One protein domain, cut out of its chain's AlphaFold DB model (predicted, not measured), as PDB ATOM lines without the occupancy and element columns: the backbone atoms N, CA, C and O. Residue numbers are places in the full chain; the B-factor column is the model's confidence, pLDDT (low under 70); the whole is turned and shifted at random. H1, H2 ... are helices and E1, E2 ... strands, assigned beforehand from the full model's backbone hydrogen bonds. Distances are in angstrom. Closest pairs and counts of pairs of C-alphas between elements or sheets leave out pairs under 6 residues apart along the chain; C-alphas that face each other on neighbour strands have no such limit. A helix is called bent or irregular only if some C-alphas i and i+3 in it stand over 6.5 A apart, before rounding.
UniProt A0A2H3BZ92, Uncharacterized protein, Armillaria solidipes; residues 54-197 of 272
ATOM      1  N   PRO A  54      52.027  88.233 121.122       88.44
ATOM      2  CA  PRO A  54      52.868  87.917 122.282       88.44
ATOM      3  C   PRO A  54      52.309  86.780 123.156       88.44
ATOM      4  O   PRO A  54      53.005  86.300 124.051       88.44
ATOM      5  N   LEU A  55      51.087  86.307 122.880       90.38
ATOM      6  CA  LEU A  55      50.400  85.243 123.611       90.38
ATOM      7  C   LEU A  55      51.259  83.989 123.924       90.38
ATOM      8  O   LEU A  55      51.144  83.490 125.045       90.38
ATOM      9  N   PRO A  56      52.137  83.468 123.036       91.88
ATOM     10  CA  PRO A  56      52.977  82.308 123.354       91.88
ATOM     11  C   PRO A  56      53.968  82.555 124.502       91.88
ATOM     12  O   PRO A  56      54.235  81.642 125.282       91.88
ATOM     13  N   ALA A  57      54.483  83.782 124.644       93.00
ATOM     14  CA  ALA A  57      55.391  84.144 125.733       93.00
ATOM     15  C   ALA A  57      54.642  84.219 127.072       93.00
ATOM     16  O   ALA A  57      55.087  83.647 128.066       93.00
ATOM     17  N   SER A  58      53.464  84.848 127.081       95.38
ATOM     18  CA  SER A  58      52.599  84.939 128.265       95.38
ATOM     19  C   SER A  58      52.037  83.575 128.684       95.38
ATOM     20  O   SER A  58      51.889  83.310 129.875       95.38
ATOM     21  N   LEU A  59      51.796  82.667 127.732       94.69
ATOM     22  CA  LEU A  59      51.476  81.264 128.012       94.69
ATOM     23  C   LEU A  59      52.645  80.521 128.664       94.69
ATOM     24  O   LEU A  59      52.433  79.889 129.697       94.69
ATOM     25  N   SER A  60      53.863  80.641 128.124       95.00
ATOM     26  CA  SER A  60      55.065  80.046 128.728       95.00
ATOM     27  C   SER A  60      55.254  80.536 130.165       95.00
ATOM     28  O   SER A  60      55.343  79.732 131.090       95.00
ATOM     29  N   LYS A  61      55.182  81.853 130.378       96.31
ATOM     30  CA  LYS A  61      55.233  82.494 131.697       96.31
ATOM     31  C   LYS A  61      54.148  81.966 132.647       96.31
ATOM     32  O   LYS A  61      54.439  81.644 133.797       96.31
ATOM     33  N   LEU A  62      52.902  81.814 132.186       95.56
ATOM     34  CA  LEU A  62      51.832  81.263 133.025       95.56
ATOM     35  C   LEU A  62      52.089  79.800 133.410       95.56
ATOM     36  O   LEU A  62      51.973  79.456 134.585       95.56
ATOM     37  N   TYR A  63      52.389  78.939 132.438       94.94
ATOM     38  CA  TYR A  63      52.421  77.488 132.637       94.94
ATOM     39  C   TYR A  63      53.750  76.963 133.193       94.94
ATOM     40  O   TYR A  63      53.728  76.025 133.986       94.94
ATOM     41  N   ASN A  64      54.882  77.574 132.838       95.81
ATOM     42  CA  ASN A  64      56.212  77.135 133.270       95.81
ATOM     43  C   ASN A  64      56.681  77.831 134.558       95.81
ATOM     44  O   ASN A  64      57.384  77.218 135.358       95.81
ATOM     45  N   GLU A  65      56.292  79.093 134.782       95.06
ATOM     46  CA  GLU A  65      56.727  79.870 135.954       95.06
ATOM     47  C   GLU A  65      55.606  80.023 136.988       95.06
ATOM     48  O   GLU A  65      55.758  79.626 138.144       95.06
ATOM     49  N   LEU A  66      54.470  80.614 136.602       94.88
ATOM     50  CA  LEU A  66      53.477  81.097 137.566       94.88
ATOM     51  C   LEU A  66      52.632  79.981 138.188       94.88
ATOM     52  O   LEU A  66      52.525  79.933 139.410       94.88
ATOM     53  N   LEU A  67      52.050  79.075 137.397       93.25
ATOM     54  CA  LEU A  67      51.200  77.999 137.925       93.25
ATOM     55  C   LEU A  67      51.975  77.027 138.841       93.25
ATOM     56  O   LEU A  67      51.521  76.846 139.971       93.25
ATOM     57  N   PRO A  68      53.167  76.501 138.476       93.50
ATOM     58  CA  PRO A  68      53.977  75.688 139.391       93.50
ATOM     59  C   PRO A  68      54.403  76.460 140.647       93.50
ATOM     60  O   PRO A  68      54.506  75.896 141.732       93.50
ATOM     61  N   SER A  69      54.612  77.777 140.527       91.88
ATOM     62  CA  SER A  69      54.905  78.645 141.667       91.88
ATOM     63  C   SER A  69      53.684  78.841 142.580       91.88
ATOM     64  O   SER A  69      53.854  78.913 143.799       91.88
ATOM     65  N   PHE A  70      52.459  78.904 142.055       90.44
ATOM     66  CA  PHE A  70      51.244  79.048 142.867       90.44
ATOM     67  C   PHE A  70      50.790  77.734 143.510       90.44
ATOM     68  O   PHE A  70      50.340  77.773 144.653       90.44
ATOM     69  N   ASP A  71      50.944  76.608 142.812       88.56
ATOM     70  CA  ASP A  71      50.523  75.275 143.272       88.56
ATOM     71  C   ASP A  71      51.576  74.595 144.194       88.56
ATOM     72  O   ASP A  71      51.361  73.486 144.679       88.56
ATOM     73  N   ALA A  72      52.706  75.262 144.476       87.81
ATOM     74  CA  ALA A  72      53.727  74.812 145.431       87.81
ATOM     75  C   ALA A  72      53.220  74.782 146.892       87.81
ATOM     76  O   ALA A  72      52.468  75.666 147.306       87.81
ATOM     77  N   GLU A  73      53.694  73.811 147.688       88.12
ATOM     78  CA  GLU A  73      53.311  73.654 149.102       88.12
ATOM     79  C   GLU A  73      53.547  74.943 149.906       88.12
ATOM     80  O   GLU A  73      54.622  75.553 149.857       88.12
ATOM     81  N   VAL A  74      52.531  75.358 150.664       86.25
ATOM     82  CA  VAL A  74      52.606  76.552 151.505       86.25
ATOM     83  C   VAL A  74      53.229  76.191 152.858       86.25
ATOM     84  O   VAL A  74      52.665  75.357 153.568       86.25
ATOM     85  N   PRO A  75      54.355  76.809 153.267       86.69
ATOM     86  CA  PRO A  75      55.014  76.429 154.511       86.69
ATOM     87  C   PRO A  75      54.190  76.818 155.747       86.69
ATOM     88  O   PRO A  75      53.841  77.984 155.929       86.69
ATOM     89  N   ASP A  76      53.943  75.844 156.622       83.75
ATOM     90  CA  ASP A  76      53.230  76.015 157.894       83.75
ATOM     91  C   ASP A  76      53.958  77.012 158.828       83.75
ATOM     92  O   ASP A  76      55.080  76.723 159.269       83.75
ATOM     93  N   PRO A  77      53.336  78.156 159.191       82.62
ATOM     94  CA  PRO A  77      53.945  79.147 160.078       82.62
ATOM     95  C   PRO A  77      54.337  78.601 161.456       82.62
ATOM     96  O   PRO A  77      55.266  79.124 162.072       82.62
ATOM     97  N   ASN A  78      53.675  77.541 161.935       81.69
ATOM     98  CA  ASN A  78      53.917  76.940 163.252       81.69
ATOM     99  C   ASN A  78      55.179  76.069 163.285       81.69
ATOM    100  O   ASN A  78      55.780  75.902 164.345       81.69
ATOM    101  N   LYS A  79      55.615  75.547 162.131       86.38
ATOM    102  CA  LYS A  79      56.868  74.781 161.987       86.38
ATOM    103  C   LYS A  79      58.093  75.685 161.811       86.38
ATOM    104  O   LYS A  79      59.209  75.187 161.686       86.38
ATOM    105  N   LEU A  80      57.904  77.008 161.776       83.81
ATOM    106  CA  LEU A  80      58.943  77.986 161.455       83.81
ATOM    107  C   LEU A  80      59.134  79.006 162.588       83.81
ATOM    108  O   LEU A  80      58.158  79.565 163.088       83.81
ATOM    109  N   PRO A  81      60.385  79.316 162.981       85.56
ATOM    110  CA  PRO A  81      60.644  80.278 164.045       85.56
ATOM    111  C   PRO A  81      60.173  81.679 163.634       85.56
ATOM    112  O   PRO A  81      60.354  82.095 162.487       85.56
ATOM    113  N   ARG A  82      59.634  82.445 164.593       83.88
ATOM    114  CA  ARG A  82      59.016  83.765 164.348       83.88
ATOM    115  C   ARG A  82      59.934  84.773 163.636       83.88
ATOM    116  O   ARG A  82      59.453  85.644 162.920       83.88
ATOM    117  N   SER A  83      61.255  84.619 163.740       86.00
ATOM    118  CA  SER A  83      62.246  85.408 162.989       86.00
ATOM    119  C   SER A  83      62.179  85.228 161.462       86.00
ATOM    120  O   SER A  83      62.593  86.119 160.724       86.00
ATOM    121  N   LYS A  84      61.625  84.115 160.961       87.44
ATOM    122  CA  LYS A  84      61.414  83.840 159.525       87.44
ATOM    123  C   LYS A  84      60.046  84.298 159.005       87.44
ATOM    124  O   LYS A  84      59.809  84.249 157.800       87.44
ATOM    125  N   TRP A  85      59.149  84.767 159.875       87.94
ATOM    126  CA  TRP A  85      57.788  85.158 159.491       87.94
ATOM    127  C   TRP A  85      57.764  86.404 158.590       87.94
ATOM    128  O   TRP A  85      57.158  86.372 157.524       87.94
ATOM    129  N   GLY A  86      58.462  87.479 158.974       85.06
ATOM    130  CA  GLY A  86      58.505  88.724 158.193       85.06
ATOM    131  C   GLY A  86      59.378  88.628 156.938       85.06
ATOM    132  O   GLY A  86      58.890  88.786 155.824       85.06
ATOM    133  N   GLY A  87      60.669  88.334 157.109       84.88
ATOM    134  CA  GLY A  87      61.637  88.269 156.001       84.88
ATOM    135  C   GLY A  87      61.583  86.995 155.147       84.88
ATOM    136  O   GLY A  87      62.374  86.864 154.223       84.88
ATOM    137  N   GLY A  88      60.706  86.041 155.472       88.00
ATOM    138  CA  GLY A  88      60.528  84.791 154.732       88.00
ATOM    139  C   GLY A  88      59.089  84.629 154.258       88.00
ATOM    140  O   GLY A  88      58.786  84.912 153.103       88.00
ATOM    141  N   LEU A  89      58.194  84.201 155.153       90.19
ATOM    142  CA  LEU A  89      56.809  83.848 154.803       90.19
ATOM    143  C   LEU A  89      56.019  85.013 154.203       90.19
ATOM    144  O   LEU A  89      55.390  84.853 153.159       90.19
ATOM    145  N   LEU A  90      56.074  86.193 154.829       91.69
ATOM    146  CA  LEU A  90      55.373  87.370 154.326       91.69
ATOM    147  C   LEU A  90      55.946  87.834 152.978       91.69
ATOM    148  O   LEU A  90      55.170  88.088 152.062       91.69
ATOM    149  N   GLN A  91      57.273  87.898 152.822       93.69
ATOM    150  CA  GLN A  91      57.886  88.264 151.537       93.69
ATOM    151  C   GLN A  91      57.554  87.260 150.423       93.69
ATOM    152  O   GLN A  91      57.220  87.679 149.317       93.69
ATOM    153  N   LEU A  92      57.554  85.956 150.718       93.38
ATOM    154  CA  LEU A  92      57.140  84.916 149.775       93.38
ATOM    155  C   LEU A  92      55.669  85.090 149.365       93.38
ATOM    156  O   LEU A  92      55.365  85.105 148.175       93.38
ATOM    157  N   ALA A  93      54.762  85.278 150.327       93.38
ATOM    158  CA  ALA A  93      53.339  85.476 150.051       93.38
ATOM    159  C   ALA A  93      53.065  86.770 149.262       93.38
ATOM    160  O   ALA A  93      52.245  86.770 148.345       93.38
ATOM    161  N   VAL A  94      53.779  87.860 149.572       94.38
ATOM    162  CA  VAL A  94      53.752  89.109 148.794       94.38
ATOM    163  C   VAL A  94      54.212  88.849 147.361       94.38
ATOM    164  O   VAL A  94      53.445  89.115 146.445       94.38
ATOM    165  N   ALA A  95      55.387  88.246 147.153       95.12
ATOM    166  CA  ALA A  95      55.928  87.984 145.818       95.12
ATOM    167  C   ALA A  95      55.002  87.104 144.958       95.12
ATOM    168  O   ALA A  95      54.789  87.400 143.785       95.12
ATOM    169  N   LYS A  96      54.396  86.055 145.531       94.75
ATOM    170  CA  LYS A  96      53.436  85.186 144.821       94.75
ATOM    171  C   LYS A  96      52.196  85.974 144.379       94.75
ATOM    172  O   LYS A  96      51.795  85.894 143.218       94.75
ATOM    173  N   VAL A  97      51.609  86.759 145.288       94.81
ATOM    174  CA  VAL A  97      50.421  87.586 145.010       94.81
ATOM    175  C   VAL A  97      50.726  88.703 144.012       94.81
ATOM    176  O   VAL A  97      49.910  88.949 143.126       94.81
ATOM    177  N   ASP A  98      51.887  89.342 144.113       95.06
ATOM    178  CA  ASP A  98      52.270  90.450 143.240       95.06
ATOM    179  C   ASP A  98      52.615  89.944 141.826       95.06
ATOM    180  O   ASP A  98      52.144  90.527 140.852       95.06
ATOM    181  N   SER A  99      53.313  88.809 141.675       95.62
ATOM    182  CA  SER A  99      53.533  88.172 140.360       95.62
ATOM    183  C   SER A  99      52.227  87.758 139.670       95.62
ATOM    184  O   SER A  99      52.088  87.939 138.460       95.62
ATOM    185  N   SER A 100      51.247  87.247 140.428       95.44
ATOM    186  CA  SER A 100      49.883  87.015 139.926       95.44
ATOM    187  C   SER A 100      49.240  88.319 139.449       95.44
ATOM    188  O   SER A 100      48.765  88.388 138.317       95.44
ATOM    189  N   PHE A 101      49.277  89.366 140.275       95.00
ATOM    190  CA  PHE A 101      48.682  90.666 139.970       95.00
ATOM    191  C   PHE A 101      49.288  91.305 138.713       95.00
ATOM    192  O   PHE A 101      48.540  91.651 137.804       95.00
ATOM    193  N   TYR A 102      50.617  91.385 138.590       96.00
ATOM    194  CA  TYR A 102      51.269  91.944 137.398       96.00
ATOM    195  C   TYR A 102      50.923  91.179 136.113       96.00
ATOM    196  O   TYR A 102      50.721  91.803 135.072       96.00
ATOM    197  N   PHE A 103      50.783  89.852 136.173       97.25
ATOM    198  CA  PHE A 103      50.326  89.062 135.026       97.25
ATOM    199  C   PHE A 103      48.825  89.251 134.733       97.25
ATOM    200  O   PHE A 103      48.408  89.224 133.576       97.25
ATOM    201  N   GLN A 104      47.992  89.504 135.750       95.94
ATOM    202  CA  GLN A 104      46.605  89.924 135.525       95.94
ATOM    203  C   GLN A 104      46.543  91.286 134.810       95.94
ATOM    204  O   GLN A 104      45.759  91.413 133.873       95.94
ATOM    205  N   LEU A 105      47.398  92.257 135.159       96.50
ATOM    206  CA  LEU A 105      47.480  93.548 134.453       96.50
ATOM    207  C   LEU A 105      47.923  93.392 132.990       96.50
ATOM    208  O   LEU A 105      47.343  94.011 132.105       96.50
ATOM    209  N   GLU A 106      48.902  92.523 132.727       96.75
ATOM    210  CA  GLU A 106      49.318  92.144 131.369       96.75
ATOM    211  C   GLU A 106      48.124  91.615 130.553       96.75
ATOM    212  O   GLU A 106      47.879  92.068 129.434       96.75
ATOM    213  N   CYS A 107      47.311  90.730 131.139       96.81
ATOM    214  CA  CYS A 107      46.105  90.218 130.485       96.81
ATOM    215  C   CYS A 107      45.028  91.299 130.272       96.81
ATOM    216  O   CYS A 107      44.389  91.310 129.220       96.81
ATOM    217  N   GLU A 108      44.820  92.217 131.225       97.00
ATOM    218  CA  GLU A 108      43.898  93.356 131.062       97.00
ATOM    219  C   GLU A 108      44.282  94.231 129.865       97.00
ATOM    220  O   GLU A 108      43.421  94.577 129.056       97.00
ATOM    221  N   ASP A 109      45.568  94.562 129.728       96.88
ATOM    222  CA  ASP A 109      46.071  95.432 128.660       96.88
ATOM    223  C   ASP A 109      45.854  94.801 127.279       96.88
ATOM    224  O   ASP A 109      45.533  95.497 126.313       96.88
ATOM    225  N   HIS A 110      45.973  93.475 127.184       96.06
ATOM    226  CA  HIS A 110      45.664  92.729 125.967       96.06
ATOM    227  C   HIS A 110      44.160  92.631 125.692       96.06
ATOM    228  O   HIS A 110      43.745  92.886 124.559       96.06
ATOM    229  N   ILE A 111      43.336  92.373 126.713       96.06
ATOM    230  CA  ILE A 111      41.866  92.384 126.611       96.06
ATOM    231  C   ILE A 111      41.363  93.737 126.093       96.06
ATOM    232  O   ILE A 111      40.624  93.787 125.109       96.06
ATOM    233  N   VAL A 112      41.778  94.847 126.710       97.00
ATOM    234  CA  VAL A 112      41.301  96.185 126.329       97.00
ATOM    235  C   VAL A 112      41.781  96.570 124.929       97.00
ATOM    236  O   VAL A 112      40.997  97.128 124.157       97.00
ATOM    237  N   ARG A 113      43.022  96.223 124.557       95.38
ATOM    238  CA  ARG A 113      43.554  96.470 123.208       95.38
ATOM    239  C   ARG A 113      42.781  95.707 122.133       95.38
ATOM    240  O   ARG A 113      42.422  96.305 121.125       95.38
ATOM    241  N   LEU A 114      42.463  94.432 122.355       93.69
ATOM    242  CA  LEU A 114      41.678  93.623 121.413       93.69
ATOM    243  C   LEU A 114      40.225  94.117 121.291       93.69
ATOM    244  O   LEU A 114      39.686  94.175 120.191       93.69
ATOM    245  N   VAL A 115      39.601  94.546 122.393       94.88
ATOM    246  CA  VAL A 115      38.198  95.018 122.411       94.88
ATOM    247  C   VAL A 115      38.021  96.431 121.835       94.88
ATOM    248  O   VAL A 115      36.908  96.808 121.460       94.88
ATOM    249  N   LYS A 116      39.084  97.244 121.781       95.31
ATOM    250  CA  LYS A 116      39.018  98.647 121.330       95.31
ATOM    251  C   LYS A 116      39.859  98.974 120.092       95.31
ATOM    252  O   LYS A 116      39.634 100.034 119.506       95.31
ATOM    253  N   GLY A 117      40.790  98.109 119.692       92.25
ATOM    254  CA  GLY A 117      41.735  98.367 118.604       92.25
ATOM    255  C   GLY A 117      42.485  99.685 118.812       92.25
ATOM    256  O   GLY A 117      42.882 100.017 119.930       92.25
ATOM    257  N   ASP A 118      42.582 100.487 117.754       91.81
ATOM    258  CA  ASP A 118      43.229 101.811 117.757       91.81
ATOM    259  C   ASP A 118      42.575 102.830 118.712       91.81
ATOM    260  O   ASP A 118      43.128 103.898 118.965       91.81
ATOM    261  N   ARG A 119      41.384 102.525 119.252       93.25
ATOM    262  CA  ARG A 119      40.660 103.353 120.234       93.25
ATOM    263  C   ARG A 119      40.857 102.877 121.678       93.25
ATOM    264  O   ARG A 119      40.074 103.250 122.555       93.25
ATOM    265  N   ALA A 120      41.841 102.016 121.935       93.56
ATOM    266  CA  ALA A 120      42.171 101.578 123.286       93.56
ATOM    267  C   ALA A 120      42.675 102.763 124.136       93.56
ATOM    268  O   ALA A 120      43.584 103.475 123.705       93.56
ATOM    269  N   PRO A 121      42.117 102.996 125.341       93.69
ATOM    270  CA  PRO A 121      42.671 103.985 126.259       93.69
ATOM    271  C   PRO A 121      44.075 103.570 126.716       93.69
ATOM    272  O   PRO A 121      44.387 102.380 126.800       93.69
ATOM    273  N   ALA A 122      44.908 104.553 127.065       95.06
ATOM    274  CA  ALA A 122      46.192 104.285 127.704       95.06
ATOM    275  C   ALA A 122      45.976 103.493 129.016       95.06
ATOM    276  O   ALA A 122      45.086 103.865 129.792       95.06
ATOM    277  N   PRO A 123      46.752 102.426 129.291       96.19
ATOM    278  CA  PRO A 123      46.526 101.605 130.475       96.19
ATOM    279  C   PRO A 123      46.736 102.397 131.781       96.19
ATOM    280  O   PRO A 123      47.726 103.128 131.892       96.19
ATOM    281  N   PRO A 124      45.855 102.264 132.795       96.38
ATOM    282  CA  PRO A 124      46.007 102.986 134.053       96.38
ATOM    283  C   PRO A 124      47.316 102.639 134.780       96.38
ATOM    284  O   PRO A 124      47.749 101.480 134.727       96.38
ATOM    285  N   PRO A 125      47.915 103.586 135.532       95.69
ATOM    286  CA  PRO A 125      49.052 103.299 136.403       95.69
ATOM    287  C   PRO A 125      48.736 102.170 137.388       95.69
ATOM    288  O   PRO A 125      47.624 102.108 137.911       95.69
ATOM    289  N   THR A 126      49.721 101.327 137.706       94.56
ATOM    290  CA  THR A 126      49.595 100.160 138.603       94.56
ATOM    291  C   THR A 126      48.864 100.471 139.916       94.56
ATOM    292  O   THR A 126      48.003  99.709 140.345       94.56
ATOM    293  N   SER A 127      49.138 101.628 140.527       92.94
ATOM    294  CA  SER A 127      48.508 102.089 141.777       92.94
ATOM    295  C   SER A 127      47.036 102.515 141.650       92.94
ATOM    296  O   SER A 127      46.402 102.816 142.657       92.94
ATOM    297  N   ARG A 128      46.484 102.550 140.430       94.44
ATOM    298  CA  ARG A 128      45.073 102.837 140.118       94.44
ATOM    299  C   ARG A 128      44.366 101.668 139.420       94.44
ATOM    300  O   ARG A 128      43.262 101.844 138.903       94.44
ATOM    301  N   ARG A 129      44.968 100.473 139.409       93.69
ATOM    302  CA  ARG A 129      44.379  99.235 138.865       93.69
ATOM    303  C   ARG A 129      43.372  98.610 139.835       93.69
ATOM    304  O   ARG A 129      43.575  97.532 140.385       93.69
ATOM    305  N   THR A 130      42.287  99.345 140.061       92.00
ATOM    306  CA  THR A 130      41.083  98.916 140.782       92.00
ATOM    307  C   THR A 130      39.847  99.485 140.087       92.00
ATOM    308  O   THR A 130      39.924 100.516 139.413       92.00
ATOM    309  N   ALA A 131      38.696  98.827 140.253       91.94
ATOM    310  CA  ALA A 131      37.438  99.268 139.651       91.94
ATOM    311  C   ALA A 131      37.028 100.678 140.113       91.94
ATOM    312  O   ALA A 131      36.537 101.463 139.308       91.94
ATOM    313  N   ASP A 132      37.302 101.024 141.372       94.50
ATOM    314  CA  ASP A 132      36.935 102.316 141.963       94.50
ATOM    315  C   ASP A 132      37.793 103.480 141.435       94.50
ATOM    316  O   ASP A 132      37.323 104.612 141.344       94.50
ATOM    317  N   LEU A 133      39.056 103.212 141.075       95.31
ATOM    318  CA  LEU A 133      40.013 104.224 140.603       95.31
ATOM    319  C   LEU A 133      40.110 104.309 139.073       95.31
ATOM    320  O   LEU A 133      40.538 105.340 138.552       95.31
ATOM    321  N   SER A 134      39.718 103.250 138.356       96.94
ATOM    322  CA  SER A 134      39.701 103.183 136.888       96.94
ATOM    323  C   SER A 134      38.399 102.553 136.347       96.94
ATOM    324  O   SER A 134      38.460 101.554 135.621       96.94
ATOM    325  N   PRO A 135      37.205 103.096 136.660       96.31
ATOM    326  CA  PRO A 135      35.932 102.427 136.377       96.31
ATOM    327  C   PRO A 135      35.704 102.136 134.890       96.31
ATOM    328  O   PRO A 135      35.328 101.021 134.544       96.31
ATOM    329  N   GLU A 136      36.006 103.073 133.986       95.62
ATOM    330  CA  GLU A 136      35.829 102.853 132.539       95.62
ATOM    331  C   GLU A 136      36.807 101.817 131.951       95.62
ATOM    332  O   GLU A 136      36.484 101.175 130.954       95.62
ATOM    333  N   TRP A 137      37.963 101.583 132.587       97.12
ATOM    334  CA  TRP A 137      38.864 100.479 132.229       97.12
ATOM    335  C   TRP A 137      38.257  99.137 132.649       97.12
ATOM    336  O   TRP A 137      38.057  98.244 131.822       97.12
ATOM    337  N   TYR A 138      37.870  99.015 133.921       96.62
ATOM    338  CA  TYR A 138      37.302  97.777 134.459       96.62
ATOM    339  C   TYR A 138      35.925  97.436 133.889       96.62
ATOM    340  O   TYR A 138      35.596  96.262 133.748       96.62
ATOM    341  N   LYS A 139      35.162  98.428 133.436       96.75
ATOM    342  CA  LYS A 139      33.950  98.256 132.625       96.75
ATOM    343  C   LYS A 139      34.229  97.500 131.323       96.75
ATOM    344  O   LYS A 139      33.433  96.641 130.955       96.75
ATOM    345  N   ILE A 140      35.360  97.748 130.651       97.12
ATOM    346  CA  ILE A 140      35.775  96.996 129.450       97.12
ATOM    347  C   ILE A 140      36.245  95.588 129.840       97.12
ATOM    348  O   ILE A 140      35.786  94.606 129.257       97.12
ATOM    349  N   VAL A 141      37.108  95.474 130.857       96.56
ATOM    350  CA  VAL A 141      37.636  94.180 131.329       96.56
ATOM    351  C   VAL A 141      36.500  93.251 131.773       96.56
ATOM    352  O   VAL A 141      36.353  92.156 131.236       96.56
ATOM    353  N   TYR A 142      35.640  93.683 132.696       95.69
ATOM    354  CA  TYR A 142      34.574  92.846 133.254       95.69
ATOM    355  C   TYR A 142      33.447  92.553 132.257       95.69
ATOM    356  O   TYR A 142      32.971  91.420 132.234       95.69
ATOM    357  N   SER A 143      33.066  93.492 131.378       95.81
ATOM    358  CA  SER A 143      32.106  93.177 130.300       95.81
ATOM    359  C   SER A 143      32.662  92.194 129.265       95.81
ATOM    360  O   SER A 143      31.882  91.528 128.590       95.81
ATOM    361  N   THR A 144      33.989  92.037 129.183       95.50
ATOM    362  CA  THR A 144      34.636  90.979 128.393       95.50
ATOM    363  C   THR A 144      34.681  89.654 129.153       95.50
ATOM    364  O   THR A 144      34.247  88.632 128.629       95.50
ATOM    365  N   LEU A 145      35.160  89.646 130.402       94.00
ATOM    366  CA  LEU A 145      35.260  88.431 131.227       94.00
ATOM    367  C   LEU A 145      33.891  87.782 131.513       94.00
ATOM    368  O   LEU A 145      33.821  86.581 131.770       94.00
ATOM    369  N   LEU A 146      32.815  88.572 131.453       93.06
ATOM    370  CA  LEU A 146      31.423  88.159 131.659       93.06
ATOM    371  C   LEU A 146      30.570  88.281 130.376       93.06
ATOM    372  O   LEU A 146      29.344  88.346 130.463       93.06
ATOM    373  N   ARG A 147      31.192  88.313 129.184       92.12
ATOM    374  CA  ARG A 147      30.513  88.500 127.877       92.12
ATOM    375  C   ARG A 147      29.532  87.365 127.523       92.12
ATOM    376  O   ARG A 147      28.688  87.543 126.646       92.12
ATOM    377  N   GLY A 148      29.611  86.223 128.211       91.50
ATOM    378  CA  GLY A 148      28.749  85.060 128.005       91.50
ATOM    379  C   GLY A 148      29.087  84.304 126.722       91.50
ATOM    380  O   GLY A 148      30.249  84.197 126.336       91.50
ATOM    381  N   GLU A 149      28.070  83.760 126.056       92.25
ATOM    382  CA  GLU A 149      28.250  83.102 124.760       92.25
ATOM    383  C   GLU A 149      28.528  84.136 123.652       92.25
ATOM    384  O   GLU A 149      27.765  85.101 123.477       92.25
ATOM    385  N   VAL A 150      29.594  83.895 122.884       90.88
ATOM    386  CA  VAL A 150      30.067  84.712 121.756       90.88
ATOM    387  C   VAL A 150      30.357  83.811 120.559       90.88
ATOM    388  O   VAL A 150      31.214  82.938 120.642       90.88
ATOM    389  N   GLU A 151      29.664  84.030 119.446       90.12
ATOM    390  CA  GLU A 151      29.963  83.414 118.145       90.12
ATOM    391  C   GLU A 151      31.367  83.804 117.654       90.12
ATOM    392  O   GLU A 151      31.707  84.986 117.656       90.12
ATOM    393  N   VAL A 152      32.172  82.825 117.225       88.69
ATOM    394  CA  VAL A 152      33.549  83.051 116.753       88.69
ATOM    395  C   VAL A 152      33.532  83.540 115.314       88.69
ATOM    396  O   VAL A 152      33.038  82.841 114.430       88.69
ATOM    397  N   ARG A 153      34.096  84.727 115.074       85.88
ATOM    398  CA  ARG A 153      34.091  85.370 113.749       85.88
ATOM    399  C   ARG A 153      35.469  85.473 113.107       85.88
ATOM    400  O   ARG A 153      35.564  85.416 111.884       85.88
ATOM    401  N   ASP A 154      36.518  85.593 113.913       86.38
ATOM    402  CA  ASP A 154      37.899  85.748 113.462       86.38
ATOM    403  C   ASP A 154      38.920  85.242 114.505       86.38
ATOM    404  O   ASP A 154      38.566  84.754 115.584       86.38
ATOM    405  N   ASP A 155      40.209  85.370 114.169       86.75
ATOM    406  CA  ASP A 155      41.339  85.044 115.048       86.75
ATOM    407  C   ASP A 155      41.338  85.875 116.355       86.75
ATOM    408  O   ASP A 155      41.929  85.451 117.350       86.75
ATOM    409  N   ALA A 156      40.697  87.053 116.374       89.06
ATOM    410  CA  ALA A 156      40.755  88.011 117.477       89.06
ATOM    411  C   ALA A 156      39.711  87.729 118.569       89.06
ATOM    412  O   ALA A 156      40.053  87.843 119.746       89.06
ATOM    413  N   ASP A 157      38.489  87.290 118.234       90.19
ATOM    414  CA  ASP A 157      37.541  86.752 119.234       90.19
ATOM    415  C   ASP A 157      38.150  85.534 119.966       90.19
ATOM    416  O   ASP A 157      37.973  85.383 121.180       90.19
ATOM    417  N   LEU A 158      38.924  84.695 119.258       91.50
ATOM    418  CA  LEU A 158      39.657  83.569 119.849       91.50
ATOM    419  C   LEU A 158      40.836  84.030 120.719       91.50
ATOM    420  O   LEU A 158      40.971  83.562 121.849       91.50
ATOM    421  N   GLU A 159      41.686  84.941 120.238       93.38
ATOM    422  CA  GLU A 159      42.799  85.466 121.044       93.38
ATOM    423  C   GLU A 159      42.280  86.152 122.324       93.38
ATOM    424  O   GLU A 159      42.799  85.913 123.417       93.38
ATOM    425  N   LEU A 160      41.193  86.922 122.220       94.25
ATOM    426  CA  LEU A 160      40.518  87.576 123.342       94.25
ATOM    427  C   LEU A 160      39.991  86.576 124.384       94.25
ATOM    428  O   LEU A 160      40.118  86.811 125.588       94.25
ATOM    429  N   PHE A 161      39.434  85.447 123.937       93.94
ATOM    430  CA  PHE A 161      39.018  84.344 124.809       93.94
ATOM    431  C   PHE A 161      40.201  83.732 125.567       93.94
ATOM    432  O   PHE A 161      40.087  83.464 126.766       93.94
ATOM    433  N   VAL A 162      41.360  83.574 124.917       94.62
ATOM    434  CA  VAL A 162      42.561  83.080 125.606       94.62
ATOM    435  C   VAL A 162      43.040  84.077 126.657       94.62
ATOM    436  O   VAL A 162      43.258  83.669 127.793       94.62
ATOM    437  N   TRP A 163      43.150  85.372 126.350       95.88
ATOM    438  CA  TRP A 163      43.572  86.374 127.343       95.88
ATOM    439  C   TRP A 163      42.620  86.459 128.548       95.88
ATOM    440  O   TRP A 163      43.076  86.558 129.690       95.88
ATOM    441  N   ALA A 164      41.309  86.328 128.322       95.31
ATOM    442  CA  ALA A 164      40.315  86.211 129.390       95.31
ATOM    443  C   ALA A 164      40.536  84.963 130.273       95.31
ATOM    444  O   ALA A 164      40.455  85.035 131.505       95.31
ATOM    445  N   TYR A 165      40.879  83.826 129.665       94.50
ATOM    446  CA  TYR A 165      41.228  82.595 130.376       94.50
ATOM    447  C   TYR A 165      42.556  82.706 131.147       94.50
ATOM    448  O   TYR A 165      42.618  82.283 132.305       94.50
ATOM    449  N   LEU A 166      43.594  83.326 130.568       95.00
ATOM    450  CA  LEU A 166      44.881  83.580 131.233       95.00
ATOM    451  C   LEU A 166      44.691  84.422 132.503       95.00
ATOM    452  O   LEU A 166      45.155  84.024 133.574       95.00
ATOM    453  N   TYR A 167      43.919  85.511 132.416       94.94
ATOM    454  CA  TYR A 167      43.529  86.332 133.568       94.94
ATOM    455  C   TYR A 167      42.844  85.490 134.663       94.94
ATOM    456  O   TYR A 167      43.158  85.613 135.850       94.94
ATOM    457  N   SER A 168      41.943  84.580 134.272       92.50
ATOM    458  CA  SER A 168      41.241  83.688 135.205       92.50
ATOM    459  C   SER A 168      42.130  82.616 135.834       92.50
ATOM    460  O   SER A 168      41.881  82.242 136.983       92.50
ATOM    461  N   LYS A 169      43.149  82.107 135.132       92.00
ATOM    462  CA  LYS A 169      44.116  81.152 135.700       92.00
ATOM    463  C   LYS A 169      45.113  81.841 136.628       92.00
ATOM    464  O   LYS A 169      45.403  81.301 137.693       92.00
ATOM    465  N   ALA A 170      45.555  83.052 136.301       91.69
ATOM    466  CA  ALA A 170      46.432  83.849 137.159       91.69
ATOM    467  C   ALA A 170      45.795  84.198 138.516       91.69
ATOM    468  O   ALA A 170      46.490  84.253 139.531       91.69
ATOM    469  N   ASN A 171      44.465  84.340 138.572       86.94
ATOM    470  CA  ASN A 171      43.725  84.580 139.814       86.94
ATOM    471  C   ASN A 171      43.746  83.396 140.818       86.94
ATOM    472  O   ASN A 171      43.262  83.545 141.942       86.94
ATOM    473  N   ARG A 172      44.317  82.229 140.470       81.56
ATOM    474  CA  ARG A 172      44.391  81.041 141.353       81.56
ATOM    475  C   ARG A 172      45.204  81.241 142.639       81.56
ATOM    476  O   ARG A 172      45.085  80.425 143.545       81.56
ATOM    477  N   VAL A 173      45.936  82.345 142.783       87.62
ATOM    478  CA  VAL A 173      46.792  82.710 143.934       87.62
ATOM    479  C   VAL A 173      46.062  82.913 145.291       87.62
ATOM    480  O   VAL A 173      46.625  83.452 146.242       87.62
ATOM    481  N   HIS A 174      44.794  82.507 145.413       85.81
ATOM    482  CA  HIS A 174      43.924  82.742 146.570       85.81
ATOM    483  C   HIS A 174      44.498  82.271 147.921       85.81
ATOM    484  O   HIS A 174      44.415  83.016 148.898       85.81
ATOM    485  N   ILE A 175      45.147  81.103 147.970       86.88
ATOM    486  CA  ILE A 175      45.793  80.571 149.185       86.88
ATOM    487  C   ILE A 175      46.910  81.519 149.661       86.88
ATOM    488  O   ILE A 175      46.943  81.928 150.822       86.88
ATOM    489  N   TRP A 176      47.765  81.976 148.740       92.19
ATOM    490  CA  TRP A 176      48.830  82.944 149.028       92.19
ATOM    491  C   TRP A 176      48.294  84.333 149.416       92.19
ATOM    492  O   TRP A 176      48.927  85.017 150.219       92.19
ATOM    493  N   ARG A 177      47.113  84.749 148.923       90.94
ATOM    494  CA  ARG A 177      46.415  85.957 149.423       90.94
ATOM    495  C   ARG A 177      45.974  85.786 150.879       90.94
ATOM    496  O   ARG A 177      46.143  86.720 151.660       90.94
ATOM    497  N   GLY A 178      45.476  84.602 151.244       89.00
ATOM    498  CA  GLY A 178      45.169  84.228 152.627       89.00
ATOM    499  C   GLY A 178      46.400  84.325 153.528       89.00
ATOM    500  O   GLY A 178      46.401  85.122 154.467       89.00
ATOM    501  N   LEU A 179      47.485  83.624 153.171       89.56
ATOM    502  CA  LEU A 179      48.753  83.686 153.910       89.56
ATOM    503  C   LEU A 179      49.284  85.125 154.015       89.56
ATOM    504  O   LEU A 179      49.694  85.546 155.091       89.56
ATOM    505  N   ARG A 180      49.254  85.920 152.935       92.00
ATOM    506  CA  ARG A 180      49.681  87.331 152.973       92.00
ATOM    507  C   ARG A 180      48.887  88.125 154.014       92.00
ATOM    508  O   ARG A 180      49.487  88.873 154.781       92.00
ATOM    509  N   ALA A 181      47.564  87.972 154.053       89.94
ATOM    510  CA  ALA A 181      46.704  88.681 155.000       89.94
ATOM    511  C   ALA A 181      46.928  88.230 156.457       89.94
ATOM    512  O   ALA A 181      46.983  89.074 157.351       89.94
ATOM    513  N   GLU A 182      47.098  86.926 156.686       86.75
ATOM    514  CA  GLU A 182      47.419  86.338 157.992       86.75
ATOM    515  C   GLU A 182      48.787  86.818 158.498       86.75
ATOM    516  O   GLU A 182      48.890  87.398 159.581       86.75
ATOM    517  N   MET A 183      49.834  86.685 157.678       87.62
ATOM    518  CA  MET A 183      51.185  87.097 158.051       87.62
ATOM    519  C   MET A 183      51.274  88.605 158.321       87.62
ATOM    520  O   MET A 183      51.941  88.989 159.277       87.62
ATOM    521  N   ILE A 184      50.553  89.458 157.577       88.00
ATOM    522  CA  ILE A 184      50.457  90.909 157.857       88.00
ATOM    523  C   ILE A 184      49.876  91.198 159.252       88.00
ATOM    524  O   ILE A 184      50.188  92.238 159.835       88.00
ATOM    525  N   GLN A 185      49.034  90.324 159.808       83.88
ATOM    526  CA  GLN A 185      48.554  90.459 161.188       83.88
ATOM    527  C   GLN A 185      49.595  89.933 162.183       83.88
ATOM    528  O   GLN A 185      49.954  90.644 163.121       83.88
ATOM    529  N   LEU A 186      50.144  88.741 161.940       77.44
ATOM    530  CA  LEU A 186      51.115  88.076 162.819       77.44
ATOM    531  C   LEU A 186      52.477  88.791 162.923       77.44
ATOM    532  O   LEU A 186      53.190  88.612 163.916       77.44
ATOM    533  N   THR A 187      52.855  89.614 161.940       76.25
ATOM    534  CA  THR A 187      54.067  90.453 161.988       76.25
ATOM    535  C   THR A 187      53.848  91.827 162.630       76.25
ATOM    536  O   THR A 187      54.811  92.583 162.753       76.25
ATOM    537  N   LYS A 188      52.627  92.189 163.052       78.88
ATOM    538  CA  LYS A 188      52.402  93.427 163.825       78.88
ATOM    539  C   LYS A 188      52.916  93.248 165.262       78.88
ATOM    540  O   LYS A 188      52.656  92.207 165.867       78.88
ATOM    541  N   PRO A 189      53.583  94.260 165.849       60.03
ATOM    542  CA  PRO A 189      54.308  94.109 167.116       60.03
ATOM    543  C   PRO A 189      53.423  93.796 168.334       60.03
ATOM    544  O   PRO A 189      53.929  93.296 169.331       60.03
ATOM    545  N   PHE A 190      52.114  94.056 168.260       58.41
ATOM    546  CA  PHE A 190      51.182  93.896 169.384       58.41
ATOM    547  C   PHE A 190      50.474  92.530 169.451       58.41
ATOM    548  O   PHE A 190      49.807  92.248 170.442       58.41
ATOM    549  N   PHE A 191      50.604  91.667 168.435       53.22
ATOM    550  CA  PHE A 191      49.952  90.350 168.443       53.22
ATOM    551  C   PHE A 191      50.886  89.268 169.003       53.22
ATOM    552  O   PHE A 191      51.816  88.804 168.340       53.22
ATOM    553  N   ALA A 192      50.620  88.852 170.240       45.50
ATOM    554  CA  ALA A 192      51.335  87.793 170.951       45.50
ATOM    555  C   ALA A 192      50.427  86.571 171.188       45.50
ATOM    556  O   ALA A 192      50.135  86.210 172.324       45.50
ATOM    557  N   ALA A 193      49.968  85.942 170.103       51.38
ATOM    558  CA  ALA A 193      49.188  84.708 170.152       51.38
ATOM    559  C   ALA A 193      49.650  83.728 169.066       51.38
ATOM    560  O   ALA A 193      49.795  84.110 167.905       51.38
ATOM    561  N   HIS A 194      49.835  82.461 169.443       53.97
ATOM    562  CA  HIS A 194      49.670  81.355 168.501       53.97
ATOM    563  C   HIS A 194      48.169  81.196 168.238       53.97
ATOM    564  O   HIS A 194      47.373  81.278 169.174       53.97
ATOM    565  N   LEU A 195      47.778  80.987 166.983       52.91
ATOM    566  CA  LEU A 195      46.379  80.841 166.573       52.91
ATOM    567  C   LEU A 195      46.227  79.643 165.623       52.91
ATOM    568  O   LEU A 195      47.212  79.229 165.007       52.91
ATOM    569  N   PRO A 196      45.031  79.027 165.556       46.44
ATOM    570  CA  PRO A 196      44.843  77.760 164.857       46.44
ATOM    571  C   PRO A 196      45.069  77.914 163.352       46.44
ATOM    572  O   PRO A 196      44.507  78.806 162.720       46.44
ATOM    573  N   SER A 197      45.878  77.011 162.794       45.84
ATOM    574  CA  SER A 197      46.225  76.992 161.373       45.84
ATOM    575  C   SER A 197      44.979  76.940 160.488       45.84
ATOM    576  O   SER A 197      44.170  76.017 160.592       45.84
TER     577      SER A 197
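This is residues 54 to 197 of the 272 residues of an uncharacterized protein of Armillaria solidipes (UniProt A0A2H3BZ92). One long helix, H2, runs nearly the whole length of this elongated domain, with H4 and then H5 packed along it one after the other and H1 beside H4. H3 crosses H2, and residues 120 to 134 fold back from H2 to H3. The printed part has 144 residues with five named helices and one named strand, which follow along the chain as H1, H2, H3, E1, H4, H5, and its class is mostly helix. It is loose, with a radius of gyration of the C-alphas of 18.4 A and spans of 58 by 32 by 24 A.

H1, residues 55 to 70, starts at C-alpha 55 (50.400, 85.243, 123.611) and measures 20.2 A; it is irregular, but only just, with C-alphas 64 and 67 6.9 A apart, and has a kink of 30 degrees near residue 62. H2, residues 83 to 119, measures 51.1 A; it is irregular, with C-alphas 115 and 118 9.6 A apart, and has a kink of 55 degrees near residue 113. H3 is residues 135 to 145, 14.9 A; E1 is residues 148 to 151, 10.1 A; H4 is residues 155 to 170, 22.7 A. H5, residues 174 to 186, 18.6 A, ends at C-alpha 186 (51.115, 88.076, 162.819).

H1, H2 and H4 form an up and down bundle, each running against the one before. H2 is the hub. H1 and H2, a helical hairpin, touch at Phe 70 and Lys 96, their closest C-alphas, 6.8 A. H4 touches H2 with C-alphas 104 and 167 closest, 5.1 A, at a shallow tilt of 16 degrees. H5 touches H2 at Ala 93 and Arg 180, closest C-alphas 5.0 A, at a steep tilt of 44 degrees. H3 touches H2 about perpendicular, 86 degrees, closest C-alphas 108 and 141, 6.3 A. E1 pairs with no named strand; E1 and H4 are near each other. Every O i to N i+4 pair is within hydrogen-bond range in H4 and H5, against 10 of 12 in H1, 28 of 33 in H2 and 6 of 7 in H3.

The farthest C-alphas, Arg 153 and Ala 192, are 59.8 A apart. The printed part has no cut; the links H1 to H2 and H2 to H3 are long. Residues 189 to 197 have pLDDT under 70.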